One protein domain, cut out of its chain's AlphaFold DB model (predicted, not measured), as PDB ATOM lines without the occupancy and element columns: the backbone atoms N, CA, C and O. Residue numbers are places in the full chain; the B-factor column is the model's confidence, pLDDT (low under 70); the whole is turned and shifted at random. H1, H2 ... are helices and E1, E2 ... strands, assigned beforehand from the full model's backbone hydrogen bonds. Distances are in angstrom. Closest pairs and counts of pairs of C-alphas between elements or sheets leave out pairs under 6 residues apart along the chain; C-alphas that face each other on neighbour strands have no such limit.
ATOM      1  N   LYS A  57      26.868  57.393 175.228       78.38
ATOM      2  CA  LYS A  57      25.409  57.425 175.374       78.38
ATOM      3  C   LYS A  57      24.794  56.190 174.723       78.38
ATOM      4  O   LYS A  57      24.923  55.973 173.515       78.38
ATOM      5  N   TRP A  58      24.097  55.406 175.528       76.75
ATOM      6  CA  TRP A  58      23.292  54.289 175.084       76.75
ATOM      7  C   TRP A  58      21.956  54.834 174.570       76.75
ATOM      8  O   TRP A  58      20.987  54.990 175.307       76.75
ATOM      9  N   GLY A  59      21.943  55.253 173.304       66.50
ATOM     10  CA  GLY A  59      20.750  55.812 172.669       66.50
ATOM     11  C   GLY A  59      19.744  54.732 172.269       66.50
ATOM     12  O   GLY A  59      20.145  53.670 171.807       66.50
ATOM     13  N   GLY A  60      18.445  55.036 172.356       66.62
ATOM     14  CA  GLY A  60      17.341  54.211 171.844       66.62
ATOM     15  C   GLY A  60      16.532  53.487 172.923       66.62
ATOM     16  O   GLY A  60      17.030  53.197 174.004       66.62
ATOM     17  N   VAL A  61      15.271  53.184 172.607       62.06
ATOM     18  CA  VAL A  61      14.359  52.455 173.499       62.06
ATOM     19  C   VAL A  61      14.644  50.963 173.363       62.06
ATOM     20  O   VAL A  61      14.103  50.299 172.484       62.06
ATOM     21  N   ILE A  62      15.552  50.451 174.189       71.38
ATOM     22  CA  ILE A  62      15.733  49.009 174.360       71.38
ATOM     23  C   ILE A  62      15.139  48.649 175.712       71.38
ATOM     24  O   ILE A  62      15.517  49.238 176.723       71.38
ATOM     25  N   THR A  63      14.211  47.696 175.728       78.88
ATOM     26  CA  THR A  63      13.639  47.202 176.979       78.88
ATOM     27  C   THR A  63      14.745  46.529 177.795       78.88
ATOM     28  O   THR A  63      15.364  45.583 177.298       78.88
ATOM     29  N   PRO A  64      15.029  47.002 179.018       82.31
ATOM     30  CA  PRO A  64      16.019  46.365 179.866       82.31
ATOM     31  C   PRO A  64      15.533  44.982 180.291       82.31
ATOM     32  O   PRO A  64      14.351  44.787 180.572       82.31
ATOM     33  N   LEU A  65      16.463  44.029 180.327       86.81
ATOM     34  CA  LEU A  65      16.222  42.690 180.852       86.81
ATOM     35  C   LEU A  65      15.969  42.759 182.359       86.81
ATOM     36  O   LEU A  65      15.068  42.104 182.870       86.81
ATOM     37  N   GLU A  66      16.760  43.578 183.048       87.38
ATOM     38  CA  GLU A  66      16.674  43.753 184.488       87.38
ATOM     39  C   GLU A  66      16.974  45.202 184.870       87.38
ATOM     40  O   GLU A  66      17.743  45.901 184.206       87.38
ATOM     41  N   ARG A  67      16.345  45.660 185.953       88.81
ATOM     42  CA  ARG A  67      16.596  46.967 186.553       88.81
ATOM     43  C   ARG A  67      17.010  46.775 187.996       88.81
ATOM     44  O   ARG A  67      16.196  46.390 188.830       88.81
ATOM     45  N   ILE A  68      18.257  47.102 188.285       88.69
ATOM     46  CA  ILE A  68      18.840  46.998 189.614       88.69
ATOM     47  C   ILE A  68      18.909  48.401 190.204       88.69
ATOM     48  O   ILE A  68      19.391  49.336 189.568       88.69
ATOM     49  N   ARG A  69      18.428  48.569 191.435       88.00
ATOM     50  CA  ARG A  69      18.650  49.800 192.199       88.00
ATOM     51  C   ARG A  69      19.881  49.602 193.064       88.00
ATOM     52  O   ARG A  69      19.890  48.730 193.924       88.00
ATOM     53  N   ALA A  70      20.900  50.413 192.836       82.62
ATOM     54  CA  ALA A  70      22.128  50.405 193.609       82.62
ATOM     55  C   ALA A  70      22.329  51.775 194.253       82.62
ATOM     56  O   ALA A  70      22.075  52.811 193.638       82.62
ATOM     57  N   ARG A  71      22.808  51.792 195.494       82.62
ATOM     58  CA  ARG A  71      23.227  53.026 196.154       82.62
ATOM     59  C   ARG A  71      24.737  53.143 196.036       82.62
ATOM     60  O   ARG A  71      25.457  52.287 196.535       82.62
ATOM     61  N   TYR A  72      25.204  54.215 195.413       74.31
ATOM     62  CA  TYR A  72      26.626  54.526 195.313       74.31
ATOM     63  C   TYR A  72      26.857  55.953 195.808       74.31
ATOM     64  O   TYR A  72      26.166  56.874 195.378       74.31
ATOM     65  N   ASN A  73      27.782  56.138 196.755       73.38
ATOM     66  CA  ASN A  73      28.073  57.435 197.387       73.38
ATOM     67  C   ASN A  73      26.814  58.193 197.843       73.38
ATOM     68  O   ASN A  73      26.616  59.360 197.509       73.38
ATOM     69  N   GLN A  74      25.938  57.495 198.574       77.44
ATOM     70  CA  GLN A  74      24.662  58.017 199.092       77.44
ATOM     71  C   GLN A  74      23.660  58.482 198.016       77.44
ATOM     72  O   GLN A  74      22.617  59.038 198.352       77.44
ATOM     73  N   LYS A  75      23.927  58.220 196.731       80.81
ATOM     74  CA  LYS A  75      22.999  58.472 195.628       80.81
ATOM     75  C   LYS A  75      22.378  57.165 195.163       80.81
ATOM     76  O   LYS A  75      23.081  56.235 194.760       80.81
ATOM     77  N   ASP A  76      21.054  57.117 195.193       84.88
ATOM     78  CA  ASP A  76      20.302  56.014 194.611       84.88
ATOM     79  C   ASP A  76      20.383  56.111 193.085       84.88
ATOM     80  O   ASP A  76      20.033  57.122 192.474       84.88
ATOM     81  N   THR A  77      20.905  55.056 192.473       85.19
ATOM     82  CA  THR A  77      21.165  54.963 191.041       85.19
ATOM     83  C   THR A  77      20.485  53.717 190.495       85.19
ATOM     84  O   THR A  77      20.600  52.626 191.051       85.19
ATOM     85  N   THR A  78      19.772  53.870 189.383       86.88
ATOM     86  CA  THR A  78      19.196  52.735 188.658       86.88
ATOM     87  C   THR A  78      20.181  52.278 187.595       86.88
ATOM     88  O   THR A  78      20.599  53.071 186.748       86.88
ATOM     89  N   ILE A  79      20.533  50.999 187.652       87.81
ATOM     90  CA  ILE A  79      21.339  50.293 186.666       87.81
ATOM     91  C   ILE A  79      20.382  49.447 185.830       87.81
ATOM     92  O   ILE A  79      19.623  48.636 186.357       87.81
ATOM     93  N   GLU A  80      20.403  49.642 184.522       89.50
ATOM     94  CA  GLU A  80      19.624  48.867 183.567       89.50
ATOM     95  C   GLU A  80      20.543  47.853 182.882       89.50
ATOM     96  O   GLU A  80      21.521  48.235 182.239       89.50
ATOM     97  N   ILE A  81      20.244  46.562 183.017       89.38
ATOM     98  CA  ILE A  81      20.957  45.499 182.306       89.38
ATOM     99  C   ILE A  81      20.208  45.222 181.012       89.38
ATOM    100  O   ILE A  81      19.034  44.853 181.015       89.38
ATOM    101  N   ILE A  82      20.898  45.384 179.892       89.25
ATOM    102  CA  ILE A  82      20.344  45.186 178.559       89.25
ATOM    103  C   ILE A  82      21.031  43.992 177.920       89.25
ATOM    104  O   ILE A  82      22.249  43.970 177.777       89.25
ATOM    105  N   ARG A  83      20.238  43.015 177.481       87.44
ATOM    106  CA  ARG A  83      20.719  41.927 176.631       87.44
ATOM    107  C   ARG A  83      20.638  42.359 175.170       87.44
ATOM    108  O   ARG A  83      19.565  42.694 174.672       87.44
ATOM    109  N   ALA A  84      21.766  42.340 174.476       84.75
ATOM    110  CA  ALA A  84      21.799  42.486 173.033       84.75
ATOM    111  C   ALA A  84      21.208  41.226 172.391       84.75
ATOM    112  O   ALA A  84      21.603  40.104 172.709       84.75
ATOM    113  N   ASP A  85      20.257  41.424 171.487       76.88
ATOM    114  CA  ASP A  85      19.634  40.346 170.733       76.88
ATOM    115  C   ASP A  85      20.192  40.398 169.312       76.88
ATOM    116  O   ASP A  85      20.141  41.436 168.648       76.88
ATOM    117  N   ALA A  86      20.738  39.267 168.863       75.88
ATOM    118  CA  ALA A  86      21.338  39.115 167.545       75.88
ATOM    119  C   ALA A  86      20.330  39.310 166.396       75.88
ATOM    120  O   ALA A  86      20.728  39.538 165.257       75.88
ATOM    121  N   LYS A  87      19.019  39.264 166.673       75.88
ATOM    122  CA  LYS A  87      17.975  39.575 165.686       75.88
ATOM    123  C   LYS A  87      17.972  41.044 165.269       75.88
ATOM    124  O   LYS A  87      17.572  41.356 164.149       75.88
ATOM    125  N   PHE A  88      18.393  41.948 166.154       80.12
ATOM    126  CA  PHE A  88      18.388  43.381 165.884       80.12
ATOM    127  C   PHE A  88      19.794  43.852 165.515       80.12
ATOM    128  O   PHE A  88      20.667  44.011 166.371       80.12
ATOM    129  N   SER A  89      20.000  44.166 164.234       81.31
ATOM    130  CA  SER A  89      21.272  44.707 163.727       81.31
ATOM    131  C   SER A  89      21.701  45.992 164.445       81.31
ATOM    132  O   SER A  89      22.892  46.245 164.623       81.31
ATOM    133  N   SER A  90      20.741  46.783 164.934       82.56
ATOM    134  CA  SER A  90      20.996  47.980 165.739       82.56
ATOM    135  C   SER A  90      21.619  47.670 167.104       82.56
ATOM    136  O   SER A  90      22.418  48.472 167.588       82.56
ATOM    137  N   HIS A  91      21.298  46.529 167.726       83.25
ATOM    138  CA  HIS A  91      21.904  46.109 168.994       83.25
ATOM    139  C   HIS A  91      23.341  45.652 168.757       83.25
ATOM    140  O   HIS A  91      24.241  46.099 169.466       83.25
ATOM    141  N   ILE A  92      23.556  44.839 167.717       85.38
ATOM    142  CA  ILE A  92      24.887  44.355 167.330       85.38
ATOM    143  C   ILE A  92      25.822  45.539 167.063       85.38
ATOM    144  O   ILE A  92      26.849  45.653 167.723       85.38
ATOM    145  N   SER A  93      25.423  46.483 166.202       86.44
ATOM    146  CA  SER A  93      26.273  47.633 165.847       86.44
ATOM    147  C   SER A  93      26.596  48.539 167.042       86.44
ATOM    148  O   SER A  93      27.651  49.173 167.094       86.44
ATOM    149  N   ARG A  94      25.703  48.621 168.038       85.56
ATOM    150  CA  ARG A  94      25.957  49.395 169.264       85.56
ATOM    151  C   ARG A  94      26.988  48.721 170.152       85.56
ATOM    152  O   ARG A  94      27.890  49.416 170.618       85.56
ATOM    153  N   VAL A  95      26.849  47.412 170.360       85.88
ATOM    154  CA  VAL A  95      27.801  46.612 171.138       85.88
ATOM    155  C   VAL A  95      29.158  46.576 170.444       85.88
ATOM    156  O   VAL A  95      30.152  46.837 171.101       85.88
ATOM    157  N   GLU A  96      29.218  46.366 169.127       86.94
ATOM    158  CA  GLU A  96      30.475  46.376 168.361       86.94
ATOM    159  C   GLU A  96      31.230  47.691 168.506       86.94
ATOM    160  O   GLU A  96      32.418  47.688 168.796       86.94
ATOM    161  N   LYS A  97      30.542  48.827 168.377       85.44
ATOM    162  CA  LYS A  97      31.181  50.137 168.556       85.44
ATOM    163  C   LYS A  97      31.628  50.388 169.997       85.44
ATOM    164  O   LYS A  97      32.544  51.169 170.221       85.44
ATOM    165  N   LEU A  98      30.936  49.812 170.984       83.81
ATOM    166  CA  LEU A  98      31.390  49.870 172.373       83.81
ATOM    167  C   LEU A  98      32.629  48.984 172.558       83.81
ATOM    168  O   LEU A  98      33.548  49.364 173.268       83.81
ATOM    169  N   LEU A  99      32.655  47.822 171.910       84.00
ATOM    170  CA  LEU A  99      33.751  46.866 171.980       84.00
ATOM    171  C   LEU A  99      35.009  47.383 171.277       84.00
ATOM    172  O   LEU A  99      36.089  47.284 171.834       84.00
ATOM    173  N   GLU A 100      34.870  47.989 170.099       83.62
ATOM    174  CA  GLU A 100      35.956  48.681 169.398       83.62
ATOM    175  C   GLU A 100      36.597  49.741 170.300       83.62
ATOM    176  O   GLU A 100      37.817  49.800 170.410       83.62
ATOM    177  N   PHE A 101      35.763  50.509 171.008       78.38
ATOM    178  CA  PHE A 101      36.217  51.515 171.961       78.38
ATOM    179  C   PHE A 101      36.959  50.903 173.157       78.38
ATOM    180  O   PHE A 101      38.005  51.399 173.552       78.38
ATOM    181  N   VAL A 102      36.458  49.811 173.737       78.75
ATOM    182  CA  VAL A 102      37.153  49.144 174.852       78.75
ATOM    183  C   VAL A 102      38.460  48.493 174.392       78.75
ATOM    184  O   VAL A 102      39.479  48.611 175.070       78.75
ATOM    185  N   ASN A 103      38.459  47.857 173.224       81.88
ATOM    186  CA  ASN A 103      39.639  47.205 172.674       81.88
ATOM    187  C   ASN A 103      40.739  48.208 172.316       81.88
ATOM    188  O   ASN A 103      41.911  47.896 172.515       81.88
ATOM    189  N   SER A 104      40.387  49.409 171.837       78.94
ATOM    190  CA  SER A 104      41.377  50.458 171.577       78.94
ATOM    191  C   SER A 104      42.055  50.955 172.853       78.94
ATOM    192  O   SER A 104      43.247  51.239 172.817       78.94
ATOM    193  N   GLU A 105      41.330  51.024 173.973       73.62
ATOM    194  CA  GLU A 105      41.904  51.459 175.256       73.62
ATOM    195  C   GLU A 105      42.768  50.372 175.904       73.62
ATOM    196  O   GLU A 105      43.831  50.664 176.444       73.62
ATOM    197  N   LEU A 106      42.334  49.109 175.845       77.00
ATOM    198  CA  LEU A 106      43.046  47.991 176.474       77.00
ATOM    199  C   LEU A 106      44.150  47.391 175.591       77.00
ATOM    200  O   LEU A 106      44.862  46.491 176.031       77.00
ATOM    201  N   GLY A 107      44.269  47.829 174.334       74.81
ATOM    202  CA  GLY A 107      45.132  47.176 173.346       74.81
ATOM    203  C   GLY A 107      44.733  45.717 173.085       74.81
ATOM    204  O   GLY A 107      45.577  44.895 172.729       74.81
ATOM    205  N   ALA A 108      43.460  45.378 173.303       74.88
ATOM    206  CA  ALA A 108      42.968  44.011 173.228       74.88
ATOM    207  C   ALA A 108      42.721  43.584 171.769       74.88
ATOM    208  O   ALA A 108      42.314  44.403 170.934       74.88
ATOM    209  N   PRO A 109      42.915  42.294 171.435       75.25
ATOM    210  CA  PRO A 109      42.566  41.782 170.118       75.25
ATOM    211  C   PRO A 109      41.052  41.912 169.854       75.25
ATOM    212  O   PRO A 109      40.254  41.952 170.796       75.25
ATOM    213  N   PRO A 110      40.626  41.955 168.578       72.06
ATOM    214  CA  PRO A 110      39.210  41.975 168.220       72.06
ATOM    215  C   PRO A 110      38.461  40.813 168.880       72.06
ATOM    216  O   PRO A 110      38.918  39.669 168.823       72.06
ATOM    217  N   ALA A 111      37.312  41.092 169.504       70.12
ATOM    218  CA  ALA A 111      36.528  40.032 170.126       70.12
ATOM    219  C   ALA A 111      35.959  39.078 169.073       70.12
ATOM    220  O   ALA A 111      35.663  39.462 167.940       70.12
ATOM    221  N   ASN A 112      35.775  37.828 169.478       75.44
ATOM    222  CA  ASN A 112      35.237  36.781 168.628       75.44
ATOM    223  C   ASN A 112      33.759  37.043 168.267       75.44
ATOM    224  O   ASN A 112      32.967  37.536 169.069       75.44
ATOM    225  N   ASP A 113      33.363  36.673 167.049       80.19
ATOM    226  CA  ASP A 113      32.016  36.898 166.507       80.19
ATOM    227  C   ASP A 113      30.977  35.871 166.981       80.19
ATOM    228  O   ASP A 113      29.821  35.897 166.549       80.19
ATOM    229  N   ALA A 114      31.358  34.934 167.854       73.31
ATOM    230  CA  ALA A 114      30.477  33.850 168.284       73.31
ATOM    231  C   ALA A 114      29.183  34.357 168.940       73.31
ATOM    232  O   ALA A 114      28.135  33.741 168.760       73.31
ATOM    233  N   TRP A 115      29.219  35.514 169.610       78.00
ATOM    234  CA  TRP A 115      28.040  36.115 170.242       78.00
ATOM    235  C   TRP A 115      27.017  36.731 169.292       78.00
ATOM    236  O   TRP A 115      25.888  37.003 169.698       78.00
ATOM    237  N   LYS A 116      27.383  36.894 168.018       78.12
ATOM    238  CA  LYS A 116      26.489  37.366 166.954       78.12
ATOM    239  C   LYS A 116      25.790  36.207 166.243       78.12
ATOM    240  O   LYS A 116      24.792  36.412 165.556       78.12
ATOM    241  N   LYS A 117      26.320  34.987 166.370       73.44
ATOM    242  CA  LYS A 117      25.838  33.818 165.632       73.44
ATOM    243  C   LYS A 117      24.668  33.161 166.353       73.44
ATOM    244  O   LYS A 117      24.640  33.041 167.576       73.44
ATOM    245  N   HIS A 118      23.704  32.684 165.570       62.53
ATOM    246  CA  HIS A 118      22.620  31.874 166.103       62.53
ATOM    247  C   HIS A 118      23.178  30.514 166.543       62.53
ATOM    248  O   HIS A 118      23.631  29.726 165.716       62.53
ATOM    249  N   PHE A 119      23.139  30.238 167.844       67.31
ATOM    250  CA  PHE A 119      23.604  28.979 168.415       67.31
ATOM    251  C   PHE A 119      22.422  28.033 168.677       67.31
ATOM    252  O   PHE A 119      21.397  28.459 169.213       67.31
ATOM    253  N   GLN A 120      22.559  26.762 168.288       58.91
ATOM    254  CA  GLN A 120      21.543  25.706 168.461       58.91
ATOM    255  C   GLN A 120      21.706  24.899 169.768       58.91
ATOM    256  O   GLN A 120      21.123  23.829 169.903       58.91
ATOM    257  N   GLY A 121      22.478  25.389 170.740       64.75
ATOM    258  CA  GLY A 121      22.571  24.781 172.071       64.75
ATOM    259  C   GLY A 121      21.610  25.385 173.098       64.75
ATOM    260  O   GLY A 121      20.886  26.345 172.828       64.75
ATOM    261  N   SER A 122      21.636  24.825 174.309       62.38
ATOM    262  CA  SER A 122      20.804  25.235 175.450       62.38
ATOM    263  C   SER A 122      21.129  26.642 175.968       62.38
ATOM    264  O   SER A 122      20.225  27.361 176.391       62.38
ATOM    265  N   ILE A 123      22.394  27.072 175.882       68.25
ATOM    266  CA  ILE A 123      22.840  28.418 176.266       68.25
ATOM    267  C   ILE A 123      23.196  29.204 175.007       68.25
ATOM    268  O   ILE A 123      24.153  28.886 174.302       68.25
ATOM    269  N   LYS A 124      22.422  30.252 174.721       75.00
ATOM    270  CA  LYS A 124      22.699  31.160 173.602       75.00
ATOM    271  C   LYS A 124      23.756  32.180 174.023       75.00
ATOM    272  O   LYS A 124      23.553  32.816 175.061       75.00
ATOM    273  N   PRO A 125      24.819  32.391 173.228       78.88
ATOM    274  CA  PRO A 125      25.756  33.462 173.510       78.88
ATOM    275  C   PRO A 125      25.038  34.806 173.428       78.88
ATOM    276  O   PRO A 125      24.066  34.970 172.683       78.88
ATOM    277  N   SER A 126      25.459  35.766 174.239       82.88
ATOM    278  CA  SER A 126      24.827  37.082 174.283       82.88
ATOM    279  C   SER A 126      25.784  38.127 174.824       82.88
ATOM    280  O   SER A 126      26.631  37.837 175.659       82.88
ATOM    281  N   ALA A 127      25.603  39.365 174.375       86.69
ATOM    282  CA  ALA A 127      26.236  40.510 175.005       86.69
ATOM    283  C   ALA A 127      25.254  41.163 175.981       86.69
ATOM    284  O   ALA A 127      24.085  41.374 175.657       86.69
ATOM    285  N   PHE A 128      25.735  41.489 177.169       88.12
ATOM    286  CA  PHE A 128      25.035  42.228 178.201       88.12
ATOM    287  C   PHE A 128      25.714  43.577 178.365       88.12
ATOM    288  O   PHE A 128      26.938  43.657 178.405       88.12
ATOM    289  N   VAL A 129      24.924  44.637 178.457       88.38
ATOM    290  CA  VAL A 129      25.415  45.997 178.663       88.38
ATOM    291  C   VAL A 129      24.730  46.568 179.890       88.38
ATOM    292  O   VAL A 129      23.503  46.549 179.982       88.38
ATOM    293  N   ALA A 130      25.526  47.074 180.825       88.00
ATOM    294  CA  ALA A 130      25.038  47.818 181.972       88.00
ATOM    295  C   ALA A 130      24.938  49.299 181.599       88.00
ATOM    296  O   ALA A 130      25.910  49.903 181.133       88.00
ATOM    297  N   VAL A 131      23.761  49.885 181.801       87.50
ATOM    298  CA  VAL A 131      23.465  51.279 181.468       87.50
ATOM    299  C   VAL A 131      23.038  52.031 182.718       87.50
ATOM    300  O   VAL A 131      22.157  51.598 183.456       87.50
ATOM    301  N   VAL A 132      23.647  53.191 182.941       85.44
ATOM    302  CA  VAL A 132      23.327  54.105 184.038       85.44
ATOM    303  C   VAL A 132      23.084  55.482 183.445       85.44
ATOM    304  O   VAL A 132      23.933  55.997 182.725       85.44
ATOM    305  N   GLN A 133      21.923  56.086 183.726       81.50
ATOM    306  CA  GLN A 133      21.565  57.427 183.228       81.50
ATOM    307  C   GLN A 133      21.747  57.579 181.700       81.50
ATOM    308  O   GLN A 133      22.257  58.588 181.218       81.50
ATOM    309  N   SER A 134      21.348  56.555 180.936       83.25
ATOM    310  CA  SER A 134      21.513  56.491 179.472       83.25
ATOM    311  C   SER A 134      22.966  56.457 178.977       83.25
ATOM    312  O   SER A 134      23.213  56.696 177.796       83.25
ATOM    313  N   THR A 135      23.925  56.122 179.837       83.19
ATOM    314  CA  THR A 135      25.330  55.896 179.485       83.19
ATOM    315  C   THR A 135      25.691  54.433 179.712       83.19
ATOM    316  O   THR A 135      25.375  53.876 180.760       83.19
ATOM    317  N   ALA A 136      26.359  53.802 178.743       84.75
ATOM    318  CA  ALA A 136      26.911  52.463 178.931       84.75
ATOM    319  C   ALA A 136      28.122  52.526 179.875       84.75
ATOM    320  O   ALA A 136      29.083  53.238 179.589       84.75
ATOM    321  N   VAL A 137      28.053  51.798 180.991       82.31
ATOM    322  CA  VAL A 137      29.092  51.769 182.039       82.31
ATOM    323  C   VAL A 137      29.842  50.442 182.103       82.31
ATOM    324  O   VAL A 137      30.857  50.340 182.772       82.31
ATOM    325  N   GLY A 138      29.370  49.406 181.419       81.00
ATOM    326  CA  GLY A 138      30.066  48.126 181.386       81.00
ATOM    327  C   GLY A 138      29.443  47.175 180.386       81.00
ATOM    328  O   GLY A 138      28.282  47.348 179.996       81.00
ATOM    329  N   MET A 139      30.212  46.170 179.973       84.81
ATOM    330  CA  MET A 139      29.697  45.110 179.122       84.81
ATOM    331  C   MET A 139      30.262  43.741 179.491       84.81
ATOM    332  O   MET A 139      31.389  43.601 179.951       84.81
ATOM    333  N   CYS A 140      29.479  42.709 179.225       84.69
ATOM    334  CA  CYS A 140      29.897  41.325 179.358       84.69
ATOM    335  C   CYS A 140      29.442  40.566 178.118       84.69
ATOM    336  O   CYS A 140      28.287  40.677 177.717       84.69
ATOM    337  N   ILE A 141      30.340  39.804 177.502       83.94
ATOM    338  CA  ILE A 141      30.009  38.944 176.370       83.94
ATOM    339  C   ILE A 141      30.139  37.506 176.835       83.94
ATOM    340  O   ILE A 141      31.161  37.116 177.393       83.94
ATOM    341  N   THR A 142      29.093  36.720 176.607       79.50
ATOM    342  CA  THR A 142      29.079  35.298 176.929       79.50
ATOM    343  C   THR A 142      29.186  34.469 175.659       79.50
ATOM    344  O   THR A 142      28.511  34.731 174.660       79.50
ATOM    345  N   GLU A 143      30.015  33.430 175.715       76.12
ATOM    346  CA  GLU A 143      30.141  32.415 174.672       76.12
ATOM    347  C   GLU A 143      29.846  31.030 175.260       76.12
ATOM    348  O   GLU A 143      30.324  30.732 176.356       76.12
ATOM    349  N   PRO A 144      29.082  30.160 174.573       72.19
ATOM    350  CA  PRO A 144      28.903  28.789 175.012       72.19
ATOM    351  C   PRO A 144      30.215  28.015 174.861       72.19
ATOM    352  O   PRO A 144      30.905  28.117 173.841       72.19
ATOM    353  N   ILE A 145      30.518  27.197 175.864       72.31
ATOM    354  CA  ILE A 145      31.560  26.176 175.785       72.31
ATOM    355  C   ILE A 145      30.941  24.975 175.067       72.31
ATOM    356  O   ILE A 145      29.939  24.430 175.529       72.31
ATOM    357  N   ILE A 146      31.489  24.616 173.905       69.19
ATOM    358  CA  ILE A 146      30.932  23.556 173.048       69.19
ATOM    359  C   ILE A 146      31.597  22.213 173.361       69.19
ATOM    360  O   ILE A 146      30.916  21.193 173.404       69.19
ATOM    361  N   ASP A 147      32.907  22.219 173.611       68.25
ATOM    362  CA  ASP A 147      33.689  21.019 173.907       68.25
ATOM    363  C   ASP A 147      34.579  21.249 175.134       68.25
ATOM    364  O   ASP A 147      35.611  21.912 175.064       68.25
ATOM    365  N   VAL A 148      34.162  20.696 176.271       67.31
ATOM    366  CA  VAL A 148      34.831  20.859 177.573       67.31
ATOM    367  C   VAL A 148      36.226  20.208 177.590       67.31
ATOM    368  O   VAL A 148      37.068  20.604 178.390       67.31
ATOM    369  N   GLY A 149      36.497  19.236 176.706       63.84
ATOM    370  CA  GLY A 149      37.780  18.525 176.651       63.84
ATOM    371  C   GLY A 149      38.863  19.236 175.837       63.84
ATOM    372  O   GLY A 149      40.047  18.997 176.060       63.84
ATOM    373  N   THR A 150      38.476  20.117 174.908       59.72
ATOM    374  CA  THR A 150      39.409  20.826 174.011       59.72
ATOM    375  C   THR A 150      39.359  22.348 174.145       59.72
ATOM    376  O   THR A 150      40.333  23.021 173.811       59.72
ATOM    377  N   GLN A 151      38.262  22.914 174.656       58.94
ATOM    378  CA  GLN A 151      38.094  24.354 174.847       58.94
ATOM    379  C   GLN A 151      38.207  24.735 176.324       58.94
ATOM    380  O   GLN A 151      37.211  24.853 177.034       58.94
ATOM    381  N   GLY A 152      39.427  25.044 176.762       47.81
ATOM    382  CA  GLY A 152      39.618  25.954 177.888       47.81
ATOM    383  C   GLY A 152      39.353  27.381 177.411       47.81
ATOM    384  O   GLY A 152      40.219  27.986 176.781       47.81
ATOM    385  N   LYS A 153      38.149  27.911 177.643       54.38
ATOM    386  CA  LYS A 153      37.834  29.315 177.351       54.38
ATOM    387  C   LYS A 153      37.721  30.107 178.642       54.38
ATOM    388  O   LYS A 153      37.002  29.718 179.555       54.38
ATOM    389  N   TRP A 154      38.421  31.230 178.676       48.91
ATOM    390  CA  TRP A 154      38.406  32.179 179.780       48.91
ATOM    391  C   TRP A 154      37.212  33.120 179.617       48.91
ATOM    392  O   TRP A 154      36.870  33.510 178.497       48.91
ATOM    393  N   MET A 155      36.567  33.494 180.722       47.78
ATOM    394  CA  MET A 155      35.536  34.528 180.698       47.78
ATOM    395  C   MET A 155      36.202  35.883 180.450       47.78
ATOM    396  O   MET A 155      36.840  36.439 181.339       47.78
ATOM    397  N   GLN A 156      36.040  36.442 179.250       47.94
ATOM    398  CA  GLN A 156      36.529  37.788 178.962       47.94
ATOM    399  C   GLN A 156      35.475  38.819 179.388       47.94
ATOM    400  O   GLN A 156      34.583  39.194 178.623       47.94
ATOM    401  N   SER A 157      35.544  39.242 180.651       42.69
ATOM    402  CA  SER A 157      34.724  40.345 181.160       42.69
ATOM    403  C   SER A 157      35.432  41.681 180.917       42.69
ATOM    404  O   SER A 157      36.609  41.829 181.232       42.69
ATOM    405  N   HIS A 158      34.731  42.644 180.316       46.66
ATOM    406  CA  HIS A 158      35.281  43.954 179.975       46.66
ATOM    407  C   HIS A 158      34.602  45.034 180.825       46.66
ATOM    408  O   HIS A 158      33.474  45.455 180.554       46.66
ATOM    409  N   TRP A 159      35.297  45.495 181.864       41.66
ATOM    410  CA  TRP A 159      34.793  46.520 182.777       41.66
ATOM    411  C   TRP A 159      35.360  47.890 182.414       41.66
ATOM    412  O   TRP A 159      36.571  48.056 182.309       41.66
ATOM    413  N   VAL A 160      34.487  48.887 182.259       39.84
ATOM    414  CA  VAL A 160      34.889  50.294 182.160       39.84
ATOM    415  C   VAL A 160      34.490  50.966 183.468       39.84
ATOM    416  O   VAL A 160      33.348  51.381 183.647       39.84
TER     417      VAL A 160
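AT A GLANCE: This is residues 57 to 160 of the 179 residues of the protein "zf-C2H2_3 domain-containing protein" of Candida auris (UniProt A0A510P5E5). One curled sheet of five strands forms a wall, with the long helix H1 laid across one of its faces and the other face bare. The hairpin of E1 and E2 reaches out at one end of the long axis, where residues 71 to 76 stick out, and at the other end residues 147 to 152 of the E4 to E5 link stick out. The printed part has 104 residues, with two named helices and five named strands in the order E1 E2 H1 H2 E3 E4 E5; the sheet's order is E1 - E2 - E3 - E4 - E5, antiparallel throughout, and the class is mixed. The whole is compact, with a radius of gyration of the C-alphas of 14.8 A, yet elongated, spanning 47 by 29 by 24 A.

IN THESE COORDINATES: The printed part begins at Lys 57, and E1 takes residues 66 to 72, 18.2 A long, from C-alpha 66 at (16.674, 43.753, 184.488). E2, residues 75 to 83, is 25.3 A long. H1, residues 89 to 106, is 25.4 A long and begins at C-alpha 89 at (21.272, 44.707, 163.727). H2 is residues 113 to 116. E3, residues 126 to 132, is 19.7 A long, and E4, residues 135 to 142, is 21.1 A long and bends by 51 degrees at residue 138. E5, residues 157 to 159, ends at C-alpha 159 at (34.793, 46.520, 182.777).

HOW THE PARTS SIT: The sheet is twisted, with edge strands E1 and E5. E1 and E2 form a hairpin at 151 degrees, with N 68 and O 79 2.8 A apart. E2 and E3 are antiparallel neighbours, with N 80 and O 131 2.8 A apart. E3, E4 and E5 form a meander, each strand the antiparallel neighbour of the one before; N 128 and O 140 are 2.7 A apart, and N 139 and O 158 3.4 A. H1 is on the sheet at a height of 9.9 A, over E2, E4 and E5 and only just over E3, with 3 C-alphas. It runs across the strands, only just, at 63 degrees to E2 on the local plane. The closest C-alphas of H1 and E3 are those of Val 95 and Ala 127, 7.4 A apart. H2 only grazes the sheet, with residues 114 to 116; the C-alphas of Trp 115 and Ser 126, the closest of H2 and E3, are 5.3 A apart. H1 and H2 are close but not clearly touching, Ile 92 and Lys 116 having the closest C-alphas at 7.2 A. Every O i to N i+4 pair of H1 is within hydrogen-bond range; H2 is too short for such a pair.

THE WHOLE: The C-alphas farthest apart, those of Gln 74 and Gly 149, are 47.3 A apart. The printed part has no cut, and the link from E4 to E5, 14 residues, is long. Mean pLDDT of the printed part is 75.9; residues 59 to 61, 118 to 123 and 146 to 160 are under 70.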